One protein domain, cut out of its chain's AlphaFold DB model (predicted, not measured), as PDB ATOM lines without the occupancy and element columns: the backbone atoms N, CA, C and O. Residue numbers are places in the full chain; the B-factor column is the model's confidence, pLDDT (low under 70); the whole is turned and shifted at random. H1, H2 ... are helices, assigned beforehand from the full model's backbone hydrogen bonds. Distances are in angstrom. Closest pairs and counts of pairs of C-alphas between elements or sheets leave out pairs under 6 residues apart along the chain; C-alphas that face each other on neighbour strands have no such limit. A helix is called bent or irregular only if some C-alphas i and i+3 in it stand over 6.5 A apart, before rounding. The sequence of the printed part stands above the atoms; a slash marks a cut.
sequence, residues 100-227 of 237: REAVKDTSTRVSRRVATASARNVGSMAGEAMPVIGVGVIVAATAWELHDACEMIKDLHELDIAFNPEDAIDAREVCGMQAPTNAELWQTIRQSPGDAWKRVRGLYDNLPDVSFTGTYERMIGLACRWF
ATOM      1  N   ARG A 100     -72.126  43.223 109.199       92.38
ATOM      2  CA  ARG A 100     -70.914  43.928 109.641       92.38
ATOM      3  C   ARG A 100     -70.063  43.122 110.609       92.38
ATOM      4  O   ARG A 100     -68.877  42.929 110.353       92.38
ATOM      5  N   GLU A 101     -70.676  42.617 111.679       92.88
ATOM      6  CA  GLU A 101     -69.987  41.789 112.674       92.88
ATOM      7  C   GLU A 101     -69.444  40.498 112.050       92.88
ATOM      8  O   GLU A 101     -68.320  40.097 112.341       92.88
ATOM      9  N   ALA A 102     -70.225  39.852 111.179       94.62
ATOM     10  CA  ALA A 102     -69.816  38.617 110.517       94.62
ATOM     11  C   ALA A 102     -68.618  38.825 109.573       94.62
ATOM     12  O   ALA A 102     -67.702  37.995 109.554       94.62
ATOM     13  N   VAL A 103     -68.607  39.927 108.811       94.94
ATOM     14  CA  VAL A 103     -67.478  40.314 107.949       94.94
ATOM     15  C   VAL A 103     -66.259  40.650 108.803       94.94
ATOM     16  O   VAL A 103     -65.228  40.009 108.624       94.94
ATOM     17  N   LYS A 104     -66.394  41.535 109.800       94.69
ATOM     18  CA  LYS A 104     -65.290  41.951 110.680       94.69
ATOM     19  C   LYS A 104     -64.620  40.766 111.371       94.69
ATOM     20  O   LYS A 104     -63.394  40.642 111.358       94.69
ATOM     21  N   ASP A 105     -65.415  39.873 111.963       95.44
ATOM     22  CA  ASP A 105     -64.914  38.674 112.645       95.44
ATOM     23  C   ASP A 105     -64.227  37.720 111.651       95.44
ATOM     24  O   ASP A 105     -63.169  37.158 111.940       95.44
ATOM     25  N   THR A 106     -64.769  37.567 110.440       95.81
ATOM     26  CA  THR A 106     -64.131  36.744 109.400       95.81
ATOM     27  C   THR A 106     -62.806  37.343 108.944       95.81
ATOM     28  O   THR A 106     -61.793  36.652 109.043       95.81
ATOM     29  N   SER A 107     -62.795  38.607 108.514       95.69
ATOM     30  CA  SER A 107     -61.595  39.305 108.047       95.69
ATOM     31  C   SER A 107     -60.508  39.294 109.120       95.69
ATOM     32  O   SER A 107     -59.401  38.841 108.858       95.69
ATOM     33  N   THR A 108     -60.840  39.632 110.373       94.56
ATOM     34  CA  THR A 108     -59.873  39.625 111.490       94.56
ATOM     35  C   THR A 108     -59.245  38.251 111.707       94.56
ATOM     36  O   THR A 108     -58.029  38.129 111.862       94.56
ATOM     37  N   ARG A 109     -60.053  37.186 111.741       94.62
ATOM     38  CA  ARG A 109     -59.519  35.839 111.970       94.62
ATOM     39  C   ARG A 109     -58.701  35.333 110.796       94.62
ATOM     40  O   ARG A 109     -57.722  34.630 111.032       94.62
ATOM     41  N   VAL A 110     -59.133  35.604 109.565       95.44
ATOM     42  CA  VAL A 110     -58.395  35.171 108.376       95.44
ATOM     43  C   VAL A 110     -57.065  35.911 108.324       95.44
ATOM     44  O   VAL A 110     -56.045  35.235 108.300       95.44
ATOM     45  N   SER A 111     -57.044  37.239 108.469       93.94
ATOM     46  CA  SER A 111     -55.796  38.015 108.488       93.94
ATOM     47  C   SER A 111     -54.821  37.532 109.561       93.94
ATOM     48  O   SER A 111     -53.668  37.258 109.250       93.94
ATOM     49  N   ARG A 112     -55.286  37.285 110.798       93.50
ATOM     50  CA  ARG A 112     -54.430  36.726 111.866       93.50
ATOM     51  C   ARG A 112     -53.883  35.336 111.540       93.50
ATOM     52  O   ARG A 112     -52.736  35.029 111.861       93.50
ATOM     53  N   ARG A 113     -54.702  34.464 110.941       94.12
ATOM     54  CA  ARG A 113     -54.267  33.115 110.541       94.12
ATOM     55  C   ARG A 113     -53.241  33.175 109.424       94.12
ATOM     56  O   ARG A 113     -52.267  32.439 109.495       94.12
ATOM     57  N   VAL A 114     -53.455  34.046 108.444       94.69
ATOM     58  CA  VAL A 114     -52.521  34.287 107.344       94.69
ATOM     59  C   VAL A 114     -51.207  34.817 107.903       94.69
ATOM     60  O   VAL A 114     -50.184  34.202 107.656       94.69
ATOM     61  N   ALA A 115     -51.230  35.843 108.759       93.12
ATOM     62  CA  ALA A 115     -50.022  36.365 109.395       93.12
ATOM     63  C   ALA A 115     -49.258  35.298 110.190       93.12
ATOM     64  O   ALA A 115     -48.044  35.160 110.053       93.12
ATOM     65  N   THR A 116     -49.975  34.480 110.965       92.50
ATOM     66  CA  THR A 116     -49.369  33.364 111.707       92.50
ATOM     67  C   THR A 116     -48.776  32.310 110.766       92.50
ATOM     68  O   THR A 116     -47.697  31.787 111.034       92.50
ATOM     69  N   ALA A 117     -49.466  31.982 109.670       92.50
ATOM     70  CA  ALA A 117     -48.996  31.017 108.682       92.50
ATOM     71  C   ALA A 117     -47.762  31.536 107.930       92.50
ATOM     72  O   ALA A 117     -46.767  30.825 107.861       92.50
ATOM     73  N   SER A 118     -47.781  32.787 107.466       94.25
ATOM     74  CA  SER A 118     -46.645  33.457 106.826       94.25
ATOM     75  C   SER A 118     -45.424  33.504 107.746       94.25
ATOM     76  O   SER A 118     -44.325  33.157 107.320       94.25
ATOM     77  N   ALA A 119     -45.608  33.837 109.028       91.44
ATOM     78  CA  ALA A 119     -44.521  33.832 110.007       91.44
ATOM     79  C   ALA A 119     -43.938  32.427 110.234       91.44
ATOM     80  O   ALA A 119     -42.720  32.272 110.334       91.44
ATOM     81  N   ARG A 120     -44.790  31.392 110.296       89.94
ATOM     82  CA  ARG A 120     -44.336  29.997 110.400       89.94
ATOM     83  C   ARG A 120     -43.557  29.566 109.169       89.94
ATOM     84  O   ARG A 120     -42.514  28.956 109.342       89.94
ATOM     85  N   ASN A 121     -44.033  29.933 107.985       91.25
ATOM     86  CA  ASN A 121     -43.417  29.588 106.713       91.25
ATOM     87  C   ASN A 121     -42.023  30.218 106.573       91.25
ATOM     88  O   ASN A 121     -41.035  29.519 106.379       91.25
ATOM     89  N   VAL A 122     -41.904  31.527 106.836       90.94
ATOM     90  CA  VAL A 122     -40.600  32.216 106.896       90.94
ATOM     91  C   VAL A 122     -39.689  31.585 107.955       90.94
ATOM     92  O   VAL A 122     -38.501  31.359 107.722       90.94
ATOM     93  N   GLY A 123     -40.240  31.263 109.126       87.25
ATOM     94  CA  GLY A 123     -39.499  30.620 110.207       87.25
ATOM     95  C   GLY A 123     -39.055  29.183 109.900       87.25
ATOM     96  O   GLY A 123     -38.062  28.726 110.473       87.25
ATOM     97  N   SER A 124     -39.752  28.475 109.005       86.06
ATOM     98  CA  SER A 124     -39.468  27.085 108.642       86.06
ATOM     99  C   SER A 124     -38.579  26.914 107.421       86.06
ATOM    100  O   SER A 124     -38.053  25.817 107.228       86.06
ATOM    101  N   MET A 125     -38.287  27.995 106.691       87.69
ATOM    102  CA  MET A 125     -37.424  27.976 105.504       87.69
ATOM    103  C   MET A 125     -36.100  27.242 105.728       87.69
ATOM    104  O   MET A 125     -35.654  26.478 104.875       87.69
ATOM    105  N   ALA A 126     -35.458  27.441 106.886       83.56
ATOM    106  CA  ALA A 126     -34.181  26.790 107.191       83.56
ATOM    107  C   ALA A 126     -34.325  25.273 107.392       83.56
ATOM    108  O   ALA A 126     -33.398  24.527 107.098       83.56
ATOM    109  N   GLY A 127     -35.483  24.820 107.878       81.31
ATOM    110  CA  GLY A 127     -35.838  23.406 107.974       81.31
ATOM    111  C   GLY A 127     -36.108  22.779 106.614       81.31
ATOM    112  O   GLY A 127     -35.605  21.700 106.323       81.31
ATOM    113  N   GLU A 128     -36.878  23.471 105.781       82.88
ATOM    114  CA  GLU A 128     -37.328  22.991 104.467       82.88
ATOM    115  C   GLU A 128     -36.213  22.953 103.433       82.88
ATOM    116  O   GLU A 128     -36.160  22.067 102.583       82.88
ATOM    117  N   ALA A 129     -35.274  23.886 103.532       83.69
ATOM    118  CA  ALA A 129     -34.103  23.894 102.683       83.69
ATOM    119  C   ALA A 129     -33.073  22.810 103.067       83.69
ATOM    120  O   ALA A 129     -32.029  22.738 102.427       83.69
ATOM    121  N   MET A 130     -33.326  21.952 104.066       78.81
ATOM    122  CA  MET A 130     -32.479  20.791 104.363       78.81
ATOM    123  C   MET A 130     -32.980  19.518 103.653       78.81
ATOM    124  O   MET A 130     -34.127  19.128 103.855       78.81
ATOM    125  N   PRO A 131     -32.124  18.786 102.905       68.38
ATOM    126  CA  PRO A 131     -30.760  19.124 102.505       68.38
ATOM    127  C   PRO A 131     -30.744  20.133 101.346       68.38
ATOM    128  O   PRO A 131     -31.617  20.124 100.486       68.38
ATOM    129  N   VAL A 132     -29.688  20.947 101.320       68.81
ATOM    130  CA  VAL A 132     -29.491  22.265 100.674       68.81
ATOM    131  C   VAL A 132     -29.678  22.394  99.148       68.81
ATOM    132  O   VAL A 132     -29.291  23.393  98.548       68.81
ATOM    133  N   ILE A 133     -30.306  21.411  98.510       61.25
ATOM    134  CA  ILE A 133     -30.540  21.298  97.063       61.25
ATOM    135  C   ILE A 133     -31.662  22.247  96.578       61.25
ATOM    136  O   ILE A 133     -31.832  22.435  95.378       61.25
ATOM    137  N   GLY A 134     -32.389  22.908  97.489       71.12
ATOM    138  CA  GLY A 134     -33.551  23.743  97.159       71.12
ATOM    139  C   GLY A 134     -33.530  25.187  97.667       71.12
ATOM    140  O   GLY A 134     -34.541  25.856  97.502       71.12
ATOM    141  N   VAL A 135     -32.440  25.694  98.264       81.44
ATOM    142  CA  VAL A 135     -32.423  27.019  98.941       81.44
ATOM    143  C   VAL A 135     -32.995  28.140  98.074       81.44
ATOM    144  O   VAL A 135     -33.878  28.862  98.526       81.44
ATOM    145  N   GLY A 136     -32.543  28.253  96.821       75.94
ATOM    146  CA  GLY A 136     -33.029  29.297  95.915       75.94
ATOM    147  C   GLY A 136     -34.522  29.176  95.599       75.94
ATOM    148  O   GLY A 136     -35.213  30.185  95.516       75.94
ATOM    149  N   VAL A 137     -35.029  27.944  95.477       81.88
ATOM    150  CA  VAL A 137     -36.456  27.680  95.241       81.88
ATOM    151  C   VAL A 137     -37.274  28.009  96.487       81.88
ATOM    152  O   VAL A 137     -38.300  28.661  96.361       81.88
ATOM    153  N   ILE A 138     -36.807  27.624  97.679       87.38
ATOM    154  CA  ILE A 138     -37.487  27.905  98.952       87.38
ATOM    155  C   ILE A 138     -37.578  29.412  99.206       87.38
ATOM    156  O   ILE A 138     -38.650  29.912  99.536       87.38
ATOM    157  N   VAL A 139     -36.484  30.154  99.000       87.62
ATOM    158  CA  VAL A 139     -36.479  31.620  99.142       87.62
ATOM    159  C   VAL A 139     -37.428  32.275  98.148       87.62
ATOM    160  O   VAL A 139     -38.237  33.110  98.550       87.62
ATOM    161  N   ALA A 140     -37.376  31.880  96.873       81.88
ATOM    162  CA  ALA A 140     -38.266  32.426  95.852       81.88
ATOM    163  C   ALA A 140     -39.744  32.111  96.138       81.88
ATOM    164  O   ALA A 140     -40.578  33.013  96.081       81.88
ATOM    165  N   ALA A 141     -40.060  30.862  96.492       86.25
ATOM    166  CA  ALA A 141     -41.412  30.439  96.844       86.25
ATOM    167  C   ALA A 141     -41.938  31.211  98.058       86.25
ATOM    168  O   ALA A 141     -43.018  31.787  97.982       86.25
ATOM    169  N   THR A 142     -41.135  31.336  99.119       91.19
ATOM    170  CA  THR A 142     -41.548  32.069 100.323       91.19
ATOM    171  C   THR A 142     -41.750  33.555 100.038       91.19
ATOM    172  O   THR A 142     -42.690  34.163 100.541       91.19
ATOM    173  N   ALA A 143     -40.892  34.165  99.212       90.81
ATOM    174  CA  ALA A 143     -41.059  35.559  98.810       90.81
ATOM    175  C   ALA A 143     -42.374  35.779  98.039       90.81
ATOM    176  O   ALA A 143     -43.073  36.760  98.296       90.81
ATOM    177  N   TRP A 144     -42.742  34.858  97.140       90.38
ATOM    178  CA  TRP A 144     -44.046  34.884  96.469       90.38
ATOM    179  C   TRP A 144     -45.210  34.642  97.424       90.38
ATOM    180  O   TRP A 144     -46.186  35.382  97.378       90.38
ATOM    181  N   GLU A 145     -45.096  33.694  98.349       93.25
ATOM    182  CA  GLU A 145     -46.140  33.444  99.346       93.25
ATOM    183  C   GLU A 145     -46.371  34.656 100.257       93.25
ATOM    184  O   GLU A 145     -47.512  34.957 100.599       93.25
ATOM    185  N   LEU A 146     -45.316  35.394 100.624       94.19
ATOM    186  CA  LEU A 146     -45.448  36.656 101.358       94.19
ATOM    187  C   LEU A 146     -46.139  37.740 100.527       94.19
ATOM    188  O   LEU A 146     -46.950  38.497 101.067       94.19
ATOM    189  N   HIS A 147     -45.838  37.815  99.228       94.00
ATOM    190  CA  HIS A 147     -46.498  38.751  98.324       94.00
ATOM    191  C   HIS A 147     -47.998  38.453  98.208       94.00
ATOM    192  O   HIS A 147     -48.815  39.331  98.486       94.00
ATOM    193  N   ASP A 148     -48.359  37.209  97.901       95.06
ATOM    194  CA  ASP A 148     -49.753  36.788  97.754       95.06
ATOM    195  C   ASP A 148     -50.524  36.923  99.075       95.06
ATOM    196  O   ASP A 148     -51.676  37.359  99.099       95.06
ATOM    197  N   ALA A 149     -49.885  36.614 100.207       95.19
ATOM    198  CA  ALA A 149     -50.478  36.806 101.525       95.19
ATOM    199  C   ALA A 149     -50.717  38.291 101.853       95.19
ATOM    200  O   ALA A 149     -51.728  38.626 102.477       95.19
ATOM    201  N   CYS A 150     -49.818  39.183 101.423       95.06
ATOM    202  CA  CYS A 150     -50.006  40.626 101.542       95.06
ATOM    203  C   CYS A 150     -51.190  41.112 100.691       95.06
ATOM    204  O   CYS A 150     -52.043  41.831 101.213       95.06
ATOM    205  N   GLU A 151     -51.290  40.695  99.425       96.31
ATOM    206  CA  GLU A 151     -52.429  41.049  98.563       96.31
ATOM    207  C   GLU A 151     -53.754  40.527  99.138       96.31
ATOM    208  O   GLU A 151     -54.703  41.292  99.293       96.31
ATOM    209  N   MET A 152     -53.797  39.280  99.618       94.88
ATOM    210  CA  MET A 152     -54.992  38.726 100.263       94.88
ATOM    211  C   MET A 152     -55.432  39.534 101.497       94.88
ATOM    212  O   MET A 152     -56.627  39.712 101.740       94.88
ATOM    213  N   ILE A 153     -54.493  40.027 102.308       94.56
ATOM    214  CA  ILE A 153     -54.830  40.854 103.473       94.56
ATOM    215  C   ILE A 153     -55.334  42.241 103.056       94.56
ATOM    216  O   ILE A 153     -56.233  42.767 103.717       94.56
ATOM    217  N   LYS A 154     -54.818  42.818 101.962       95.06
ATOM    218  CA  LYS A 154     -55.368  44.056 101.385       95.06
ATOM    219  C   LYS A 154     -56.798  43.849 100.897       95.06
ATOM    220  O   LYS A 154     -57.660  44.645 101.255       95.06
ATOM    221  N   ASP A 155     -57.080  42.748 100.204       95.94
ATOM    222  CA  ASP A 155     -58.439  42.421  99.755       95.94
ATOM    223  C   ASP A 155     -59.411  42.285 100.940       95.94
ATOM    224  O   ASP A 155     -60.530  42.804 100.918       95.94
ATOM    225  N   LEU A 156     -58.979  41.630 102.026       95.12
ATOM    226  CA  LEU A 156     -59.773  41.524 103.255       95.12
ATOM    227  C   LEU A 156     -59.974  42.875 103.944       95.12
ATOM    228  O   LEU A 156     -61.028  43.096 104.545       95.12
ATOM    229  N   HIS A 157     -58.979  43.758 103.879       94.88
ATOM    230  CA  HIS A 157     -59.066  45.115 104.401       94.88
ATOM    231  C   HIS A 157     -60.052  45.963 103.597       94.88
ATOM    232  O   HIS A 157     -60.909  46.609 104.193       94.88
ATOM    233  N   GLU A 158     -59.998  45.921 102.266       95.31
ATOM    234  CA  GLU A 158     -60.952  46.625 101.404       95.31
ATOM    235  C   GLU A 158     -62.380  46.108 101.601       95.31
ATOM    236  O   GLU A 158     -63.326  46.898 101.710       95.31
ATOM    237  N   LEU A 159     -62.540  44.786 101.732       95.44
ATOM    238  CA  LEU A 159     -63.814  44.181 102.101       95.44
ATOM    239  C   LEU A 159     -64.293  44.702 103.461       95.44
ATOM    240  O   LEU A 159     -65.454  45.085 103.589       95.44
ATOM    241  N   ASP A 160     -63.425  44.750 104.470       94.44
ATOM    242  CA  ASP A 160     -63.806  45.230 105.797       94.44
ATOM    243  C   ASP A 160     -64.133  46.730 105.788       94.44
ATOM    244  O   ASP A 160     -65.147  47.107 106.360       94.44
ATOM    245  N   ILE A 161     -63.404  47.579 105.050       94.62
ATOM    246  CA  ILE A 161     -63.747  49.004 104.850       94.62
ATOM    247  C   ILE A 161     -65.153  49.155 104.264       94.62
ATOM    248  O   ILE A 161     -65.920  50.026 104.688       94.62
ATOM    249  N   ALA A 162     -65.517  48.316 103.290       92.00
ATOM    250  CA  ALA A 162     -66.814  48.407 102.630       92.00
ATOM    251  C   ALA A 162     -67.991  48.208 103.602       92.00
ATOM    252  O   ALA A 162     -69.071  48.762 103.365       92.00
ATOM    253  N   PHE A 163     -67.790  47.456 104.690       91.44
ATOM    254  CA  PHE A 163     -68.807  47.174 105.708       91.44
ATOM    255  C   PHE A 163     -68.611  47.969 107.013       91.44
ATOM    256  O   PHE A 163     -69.604  48.414 107.600       91.44
ATOM    257  N   ASN A 164     -67.365  48.205 107.417       91.44
ATOM    258  CA  ASN A 164     -66.905  48.764 108.689       91.44
ATOM    259  C   ASN A 164     -65.870  49.894 108.462       91.44
ATOM    260  O   ASN A 164     -64.716  49.770 108.862       91.44
ATOM    261  N   PRO A 165     -66.257  51.025 107.839       87.88
ATOM    262  CA  PRO A 165     -65.307  52.067 107.427       87.88
ATOM    263  C   PRO A 165     -64.563  52.749 108.588       87.88
ATOM    264  O   PRO A 165     -63.473  53.266 108.381       87.88
ATOM    265  N   GLU A 166     -65.137  52.751 109.794       87.44
ATOM    266  CA  GLU A 166     -64.559  53.397 110.987       87.44
ATOM    267  C   GLU A 166     -63.679  52.448 111.825       87.44
ATOM    268  O   GLU A 166     -62.938  52.891 112.697       87.44
ATOM    269  N   ASP A 167     -63.776  51.137 111.589       87.81
ATOM    270  CA  ASP A 167     -63.049  50.093 112.317       87.81
ATOM    271  C   ASP A 167     -62.756  48.948 111.344       87.81
ATOM    272  O   ASP A 167     -63.332  47.865 111.435       87.81
ATOM    273  N   ALA A 168     -61.887  49.197 110.365       87.44
ATOM    274  CA  ALA A 168     -61.382  48.164 109.466       87.44
ATOM    275  C   ALA A 168     -60.113  47.514 110.046       87.44
ATOM    276  O   ALA A 168     -59.365  48.139 110.796       87.44
ATOM    277  N   ILE A 169     -59.864  46.240 109.734       88.00
ATOM    278  CA  ILE A 169     -58.606  45.548 110.078       88.00
ATOM    279  C   ILE A 169     -57.367  46.259 109.498       88.00
ATOM    280  O   ILE A 169     -57.479  46.919 108.478       88.00
ATOM    281  N   ASP A 170     -56.176  46.120 110.090       85.38
ATOM    282  CA  ASP A 170     -54.935  46.678 109.515       85.38
ATOM    283  C   ASP A 170     -54.345  45.724 108.463       85.38
ATOM    284  O   ASP A 170     -54.158  44.536 108.733       85.38
ATOM    285  N   ALA A 171     -54.021  46.240 107.276       82.12
ATOM    286  CA  ALA A 171     -53.440  45.452 106.194       82.12
ATOM    287  C   ALA A 171     -51.918  45.211 106.324       82.12
ATOM    288  O   ALA A 171     -51.339  44.435 105.566       82.12
ATOM    289  N   ARG A 172     -51.229  45.885 107.254       82.19
ATOM    290  CA  ARG A 172     -49.753  45.944 107.277       82.19
ATOM    291  C   ARG A 172     -49.054  44.750 107.921       82.19
ATOM    292  O   ARG A 172     -47.843  44.633 107.768       82.19
ATOM    293  N   GLU A 173     -49.779  43.876 108.618       79.00
ATOM    294  CA  GLU A 173     -49.182  42.814 109.446       79.00
ATOM    295  C   GLU A 173     -48.278  41.856 108.642       79.00
ATOM    296  O   GLU A 173     -47.211  41.487 109.122       79.00
ATOM    297  N   VAL A 174     -48.651  41.511 107.400       83.88
ATOM    298  CA  VAL A 174     -47.857  40.616 106.525       83.88
ATOM    299  C   VAL A 174     -47.014  41.366 105.507       83.88
ATOM    300  O   VAL A 174     -45.896  40.955 105.216       83.88
ATOM    301  N   CYS A 175     -47.499  42.498 104.998       88.12
ATOM    302  CA  CYS A 175     -46.811  43.257 103.955       88.12
ATOM    303  C   CYS A 175     -45.427  43.795 104.370       88.12
ATOM    304  O   CYS A 175     -44.660  44.217 103.510       88.12
ATOM    305  N   GLY A 176     -45.109  43.806 105.671       84.62
ATOM    306  CA  GLY A 176     -43.784  44.160 106.193       84.62
ATOM    307  C   GLY A 176     -42.828  42.979 106.407       84.62
ATOM    308  O   GLY A 176     -41.682  43.205 106.788       84.62
ATOM    309  N   MET A 177     -43.271  41.735 106.208       88.56
ATOM    310  CA  MET A 177     -42.425  40.553 106.384       88.56
ATOM    311  C   MET A 177     -41.447  40.404 105.215       88.56
ATOM    312  O   MET A 177     -41.787  40.682 104.067       88.56
ATOM    313  N   GLN A 178     -40.234  39.931 105.504       87.75
ATOM    314  CA  GLN A 178     -39.220  39.647 104.490       87.75
ATOM    315  C   GLN A 178     -38.714  38.219 104.638       87.75
ATOM    316  O   GLN A 178     -38.450  37.752 105.748       87.75
ATOM    317  N   ALA A 179     -38.577  37.537 103.502       88.75
ATOM    318  CA  ALA A 179     -37.880  36.267 103.447       88.75
ATOM    319  C   ALA A 179     -36.358  36.514 103.547       88.75
ATOM    320  O   ALA A 179     -35.866  37.463 102.929       88.75
ATOM    321  N   PRO A 180     -35.603  35.685 104.289       87.00
ATOM    322  CA  PRO A 180     -34.147  35.692 104.254       87.00
ATOM    323  C   PRO A 180     -33.627  35.465 102.835       87.00
ATOM    324  O   PRO A 180     -34.221  34.746 102.031       87.00
ATOM    325  N   THR A 181     -32.470  36.043 102.547       89.75
ATOM    326  CA  THR A 181     -31.768  35.843 101.283       89.75
ATOM    327  C   THR A 181     -31.203  34.426 101.171       89.75
ATOM    328  O   THR A 181     -30.982  33.725 102.163       89.75
ATOM    329  N   ASN A 182     -30.877  34.019  99.941       85.69
ATOM    330  CA  ASN A 182     -30.209  32.741  99.675       85.69
ATOM    331  C   ASN A 182     -28.935  32.564 100.517       85.69
ATOM    332  O   ASN A 182     -28.689  31.473 101.030       85.69
ATOM    333  N   ALA A 183     -28.138  33.626 100.670       85.75
ATOM    334  CA  ALA A 183     -26.882  33.591 101.414       85.75
ATOM    335  C   ALA A 183     -27.110  33.428 102.925       85.75
ATOM    336  O   ALA A 183     -26.476  32.577 103.551       85.75
ATOM    337  N   GLU A 184     -28.047  34.183 103.503       86.06
ATOM    338  CA  GLU A 184     -28.392  34.096 104.929       86.06
ATOM    339  C   GLU A 184     -28.970  32.724 105.287       86.06
ATOM    340  O   GLU A 184     -28.607  32.119 106.306       86.06
ATOM    341  N   LEU A 185     -29.839  32.198 104.418       86.25
ATOM    342  CA  LEU A 185     -30.432  30.880 104.592       86.25
ATOM    343  C   LEU A 185     -29.370  29.780 104.481       86.25
ATOM    344  O   LEU A 185     -29.289  28.903 105.344       86.25
ATOM    345  N   TRP A 186     -28.501  29.868 103.469       83.25
ATOM    346  CA  TRP A 186     -27.372  28.959 103.280       83.25
ATOM    347  C   TRP A 186     -26.438  28.937 104.497       83.25
ATOM    348  O   TRP A 186     -26.088  27.870 105.010       83.25
ATOM    349  N   GLN A 187     -26.056  30.117 104.991       83.94
ATOM    350  CA  GLN A 187     -25.167  30.256 106.137       83.94
ATOM    351  C   GLN A 187     -25.770  29.616 107.392       83.94
ATOM    352  O   GLN A 187     -25.091  28.854 108.081       83.94
ATOM    353  N   THR A 188     -27.058  29.861 107.642       84.06
ATOM    354  CA  THR A 188     -27.793  29.303 108.783       84.06
ATOM    355  C   THR A 188     -27.792  27.771 108.777       84.06
ATOM    356  O   THR A 188     -27.508  27.137 109.795       84.06
ATOM    357  N   ILE A 189     -28.076  27.170 107.620       84.06
ATOM    358  CA  ILE A 189     -28.184  25.713 107.452       84.06
ATOM    359  C   ILE A 189     -26.816  25.029 107.544       84.06
ATOM    360  O   ILE A 189     -26.707  23.915 108.061       84.06
ATOM    361  N   ARG A 190     -25.767  25.694 107.048       80.94
ATOM    362  CA  ARG A 190     -24.394  25.182 107.071       80.94
ATOM    363  C   ARG A 190     -23.771  25.257 108.462       80.94
ATOM    364  O   ARG A 190     -23.141  24.295 108.886       80.94
ATOM    365  N   GLN A 191     -23.895  26.398 109.139       82.44
ATOM    366  CA  GLN A 191     -23.202  26.645 110.409       82.44
ATOM    367  C   GLN A 191     -23.907  25.987 111.597       82.44
ATOM    368  O   GLN A 191     -23.249  25.568 112.549       82.44
ATOM    369  N   SER A 192     -25.240  25.900 111.573       82.81
ATOM    370  CA  SER A 192     -26.018  25.480 112.747       82.81
ATOM    371  C   SER A 192     -27.309  24.729 112.369       82.81
ATOM    372  O   SER A 192     -28.405  25.152 112.750       82.81
ATOM    373  N   PRO A 193     -27.217  23.578 111.670       82.44
ATOM    374  CA  PRO A 193     -28.384  22.794 111.245       82.44
ATOM    375  C   PRO A 193     -29.242  22.305 112.423       82.44
ATOM    376  O   PRO A 193     -30.470  22.328 112.362       82.44
ATOM    377  N   GLY A 194     -28.606  21.940 113.543       83.12
ATOM    378  CA  GLY A 194     -29.304  21.533 114.766       83.12
ATOM    379  C   GLY A 194     -30.159  22.650 115.368       83.12
ATOM    380  O   GLY A 194     -31.288  22.404 115.787       83.12
ATOM    381  N   ASP A 195     -29.661  23.888 115.374       85.31
ATOM    382  CA  ASP A 195     -30.404  25.030 115.914       85.31
ATOM    383  C   ASP A 195     -31.459  25.547 114.931       85.31
ATOM    384  O   ASP A 195     -32.527  25.998 115.351       85.31
ATOM    385  N   ALA A 196     -31.221  25.422 113.620       85.31
ATOM    386  CA  ALA A 196     -32.260  25.595 112.608       85.31
ATOM    387  C   ALA A 196     -33.418  24.603 112.829       85.31
ATOM    388  O   ALA A 196     -34.570  25.022 112.913       85.31
ATOM    389  N   TRP A 197     -33.125  23.315 113.042       84.56
ATOM    390  CA  TRP A 197     -34.154  22.305 113.316       84.56
ATOM    391  C   TRP A 197     -34.896  22.538 114.634       84.56
ATOM    392  O   TRP A 197     -36.119  22.426 114.686       84.56
ATOM    393  N   LYS A 198     -34.188  22.912 115.709       86.12
ATOM    394  CA  LYS A 198     -34.831  23.265 116.988       86.12
ATOM    395  C   LYS A 198     -35.827  24.413 116.829       86.12
ATOM    396  O   LYS A 198     -36.903  24.341 117.415       86.12
ATOM    397  N   ARG A 199     -35.500  25.436 116.030       85.69
ATOM    398  CA  ARG A 199     -36.425  26.544 115.741       85.69
ATOM    399  C   ARG A 199     -37.675  26.059 115.016       85.69
ATOM    400  O   ARG A 199     -38.772  26.390 115.448       85.69
ATOM    401  N   VAL A 200     -37.520  25.212 114.000       86.12
ATOM    402  CA  VAL A 200     -38.649  24.621 113.257       86.12
ATOM    403  C   VAL A 200     -39.549  23.798 114.186       86.12
ATOM    404  O   VAL A 200     -40.768  23.943 114.150       86.12
ATOM    405  N   ARG A 201     -38.972  23.005 115.098       86.62
ATOM    406  CA  ARG A 201     -39.738  22.278 116.129       86.62
ATOM    407  C   ARG A 201     -40.500  23.179 117.097       86.62
ATOM    408  O   ARG A 201     -41.493  22.744 117.658       86.62
ATOM    409  N   GLY A 202     -40.058  24.419 117.299       85.06
ATOM    410  CA  GLY A 202     -40.811  25.407 118.073       85.06
ATOM    411  C   GLY A 202     -42.042  25.956 117.340       85.06
ATOM    412  O   GLY A 202     -42.906  26.551 117.978       85.06
ATOM    413  N   LEU A 203     -42.128  25.774 116.017       85.25
ATOM    414  CA  LEU A 203     -43.214  26.290 115.175       85.25
ATOM    415  C   LEU A 203     -44.319  25.259 114.917       85.25
ATOM    416  O   LEU A 203     -45.465  25.655 114.677       85.25
ATOM    417  N   TYR A 204     -43.983  23.968 114.971       83.31
ATOM    418  CA  TYR A 204     -44.893  22.861 114.684       83.31
ATOM    419  C   TYR A 204     -44.903  21.829 115.806       83.31
ATOM    420  O   TYR A 204     -43.858  21.403 116.295       83.31
ATOM    421  N   ASP A 205     -46.100  21.356 116.134       82.81
ATOM    422  CA  ASP A 205     -46.276  20.275 117.093       82.81
ATOM    423  C   ASP A 205     -45.836  18.927 116.485       82.81
ATOM    424  O   ASP A 205     -46.080  18.647 115.311       82.81
ATOM    425  N   ASN A 206     -45.246  18.055 117.309       82.31
ATOM    426  CA  ASN A 206     -44.926  16.650 116.991       82.31
ATOM    427  C   ASN A 206     -43.851  16.392 115.914       82.31
ATOM    428  O   ASN A 206     -43.831  15.315 115.314       82.31
ATOM    429  N   LEU A 207     -42.917  17.317 115.681       80.62
ATOM    430  CA  LEU A 207     -41.763  17.037 114.817       80.62
ATOM    431  C   LEU A 207     -40.726  16.120 115.507       80.62
ATOM    432  O   LEU A 207     -40.366  16.369 116.664       80.62
ATOM    433  N   PRO A 208     -40.194  15.089 114.815       83.19
ATOM    434  CA  PRO A 208     -39.194  14.185 115.377       83.19
ATOM    435  C   PRO A 208     -37.858  14.896 115.634       83.19
ATOM    436  O   PRO A 208     -37.515  15.896 114.997       83.19
ATOM    437  N   ASP A 209     -37.073  14.365 116.571       80.44
ATOM    438  CA  ASP A 209     -35.676  14.774 116.711       80.44
ATOM    439  C   ASP A 209     -34.852  14.173 115.569       80.44
ATOM    440  O   ASP A 209     -35.027  13.005 115.217       80.44
ATOM    441  N   VAL A 210     -33.966  14.972 114.979       76.06
ATOM    442  CA  VAL A 210     -33.090  14.519 113.894       76.06
ATOM    443  C   VAL A 210     -31.639  14.758 114.289       76.06
ATOM    444  O   VAL A 210     -31.275  15.830 114.773       76.06
ATOM    445  N   SER A 211     -30.793  13.744 114.089       72.44
ATOM    446  CA  SER A 211     -29.354  13.864 114.325       72.44
ATOM    447  C   SER A 211     -28.662  14.296 113.032       72.44
ATOM    448  O   SER A 211     -28.719  13.581 112.030       72.44
ATOM    449  N   PHE A 212     -27.956  15.421 113.068       73.00
ATOM    450  CA  PHE A 212     -27.132  15.907 111.958       73.00
ATOM    451  C   PHE A 212     -25.704  15.336 112.031       73.00
ATOM    452  O   PHE A 212     -24.726  16.075 112.050       73.00
ATOM    453  N   THR A 213     -25.580  14.009 112.136       70.44
ATOM    454  CA  THR A 213     -24.285  13.297 112.187       70.44
ATOM    455  C   THR A 213     -23.659  13.163 110.787       70.44
ATOM    456  O   THR A 213     -24.216  13.652 109.807       70.44
ATOM    457  N   GLY A 214     -22.488  12.518 110.669       66.06
ATOM    458  CA  GLY A 214     -21.578  12.583 109.507       66.06
ATOM    459  C   GLY A 214     -22.161  12.358 108.097       66.06
ATOM    460  O   GLY A 214     -21.538  12.755 107.112       66.06
ATOM    461  N   THR A 215     -23.360  11.786 107.957       67.81
ATOM    462  CA  THR A 215     -24.102  11.728 106.684       67.81
ATOM    463  C   THR A 215     -24.517  13.120 106.187       67.81
ATOM    464  O   THR A 215     -24.427  13.392 104.990       67.81
ATOM    465  N   TYR A 216     -24.910  14.022 107.090       73.81
ATOM    466  CA  TYR A 216     -25.274  15.402 106.763       73.81
ATOM    467  C   TYR A 216     -24.051  16.222 106.326       73.81
ATOM    468  O   TYR A 216     -24.100  16.897 105.301       73.81
ATOM    469  N   GLU A 217     -22.913  16.077 107.014       69.69
ATOM    470  CA  GLU A 217     -21.659  16.719 106.593       69.69
ATOM    471  C   GLU A 217     -21.174  16.219 105.227       69.69
ATOM    472  O   GLU A 217     -20.734  17.012 104.393       69.69
ATOM    473  N   ARG A 218     -21.313  14.916 104.941       72.94
ATOM    474  CA  ARG A 218     -21.016  14.362 103.607       72.94
ATOM    475  C   ARG A 218     -21.937  14.931 102.527       72.94
ATOM    476  O   ARG A 218     -21.454  15.229 101.434       72.94
ATOM    477  N   MET A 219     -23.227  15.096 102.827       73.38
ATOM    478  CA  MET A 219     -24.220  15.700 101.929       73.38
ATOM    479  C   MET A 219     -23.914  17.175 101.656       73.38
ATOM    480  O   MET A 219     -23.881  17.569 100.494       73.38
ATOM    481  N   ILE A 220     -23.599  17.970 102.685       74.44
ATOM    482  CA  ILE A 220     -23.152  19.361 102.514       74.44
ATOM    483  C   ILE A 220     -21.851  19.411 101.713       74.44
ATOM    484  O   ILE A 220     -21.736  20.210 100.791       74.44
ATOM    485  N   GLY A 221     -20.875  18.554 102.013       71.19
ATOM    486  CA  GLY A 221     -19.610  18.506 101.278       71.19
ATOM    487  C   GLY A 221     -19.780  18.127  99.802       71.19
ATOM    488  O   GLY A 221     -19.044  18.613  98.948       71.19
ATOM    489  N   LEU A 222     -20.751  17.269  99.469       71.31
ATOM    490  CA  LEU A 222     -21.156  17.001  98.085       71.31
ATOM    491  C   LEU A 222     -21.861  18.205  97.462       71.31
ATOM    492  O   LEU A 222     -21.439  18.633  96.394       71.31
ATOM    493  N   ALA A 223     -22.856  18.784  98.135       69.81
ATOM    494  CA  ALA A 223     -23.556  19.973  97.656       69.81
ATOM    495  C   ALA A 223     -22.572  21.116  97.373       69.81
ATOM    496  O   ALA A 223     -22.648  21.725  96.319       69.81
ATOM    497  N   CYS A 224     -21.569  21.317  98.224       68.56
ATOM    498  CA  CYS A 224     -20.556  22.354  98.055       68.56
ATOM    499  C   CYS A 224     -19.508  22.114  96.978       68.56
ATOM    500  O   CYS A 224     -18.754  23.026  96.647       68.56
ATOM    501  N   ARG A 225     -19.437  20.897  96.437       67.69
ATOM    502  CA  ARG A 225     -18.648  20.625  95.232       67.69
ATOM    503  C   ARG A 225     -19.401  20.991  93.955       67.69
ATOM    504  O   ARG A 225     -18.756  21.237  92.945       67.69
ATOM    505  N   TRP A 226     -20.733  21.011  94.004       57.69
ATOM    506  CA  TRP A 226     -21.604  21.315  92.864       57.69
ATOM    507  C   TRP A 226     -22.129  22.756  92.881       57.69
ATOM    508  O   TRP A 226     -22.266  23.375  91.833       57.69
ATOM    509  N   PHE A 227     -22.387  23.293  94.070       58.00
ATOM    510  CA  PHE A 227     -22.780  24.670  94.332       58.00
ATOM    511  C   PHE A 227     -21.598  25.372  94.998       58.00
ATOM    512  O   PHE A 227     -21.052  24.861  95.975       58.00
TER     513      PHE A 227
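AT A GLANCE: This is residues 100 to 227 of the 237 residues of an uncharacterized protein of Roseovarius marisflavi (UniProt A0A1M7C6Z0). A long helical hairpin, H1 and H2 side by side, makes most of the length; the chain then folds back along one side of it through residues 164 to 181, which include the short H3. At the end where H1 leads into H2, H4 packs steeply on both helices and H5 runs back beside the last part of H1, while H6 lies crosswise beyond that end, touching no helix. The printed part has 128 residues, with six named helices in the order H1 to H6 and no named strand; the class is all helix. The whole is loose, with a radius of gyration of the C-alphas of 18.5 A, and spans 58 by 29 by 15 A, only just a rod.

IN THESE COORDINATES: H1, residues 100 to 128, begins at C-alpha 100 (-70.914, 43.928, 109.641) and is 39.9 A long. It has a kink of 33 degrees near residue 122 and is irregular, with C-alphas 123 and 126 7.2 A apart. H2, residues 135 to 163, is 42.1 A long and ends at C-alpha 163 (-68.807, 47.174, 105.708). H3, residues 172 to 175, measures 5.2 A, H4, residues 182 to 191, 14.2 A, and H5, residues 193 to 203, 15.7 A. H6, residues 214 to 226, is 18.8 A long and ends at C-alpha 226 (-21.604, 21.315, 92.864).

HOW THE PARTS SIT: H1 is the hub, touching four helices. It forms a helical hairpin with H2, at a shallow tilt of 9 degrees, opposite ways; their closest C-alphas, of Arg 100 and Phe 163, are 5.5 A apart. H3 touches H1 with Val 174 at 5.6 A from Ala 115, and H2 with Cys 175 at 4.8 A from Cys 150, both closest C-alphas. H4 touches H1, by residues 125 to 126 of H1 alone, at a steep tilt of 57 degrees; the closest C-alphas, of Ala 126 and Ile 189, are 6.1 A apart. H4 also touches H2, with the closest C-alphas, of Gly 136 and Asn 182, 5.8 A apart. H5 touches H1, by residues 120 to 127 of H1 alone, at a shallow tilt of 16 degrees, opposite ways; the closest C-alphas, of Ser 124 and Val 200, are 5.3 A apart. H6 is close to but not clearly touching H4, with the closest C-alphas, of Arg 190 and Ile 220, 7.5 A apart, and is apart from H1, H2, H3 and H5. Every O i to N i+4 pair is within hydrogen-bond range in H4, H5 and H6, against 23 of 25 in H1 and 24 of 25 in H2; H3 is too short for such a pair.

THE WHOLE: The C-alphas farthest apart, of Glu 166 and Gly 214, are 59.3 A apart. The printed part has no cut and no long link; the link from H4 to H5 is tight. The mean pLDDT of the printed part is 85.2, and residues 131 to 133, 214 to 215, 217 and 223 to 227 are under 70.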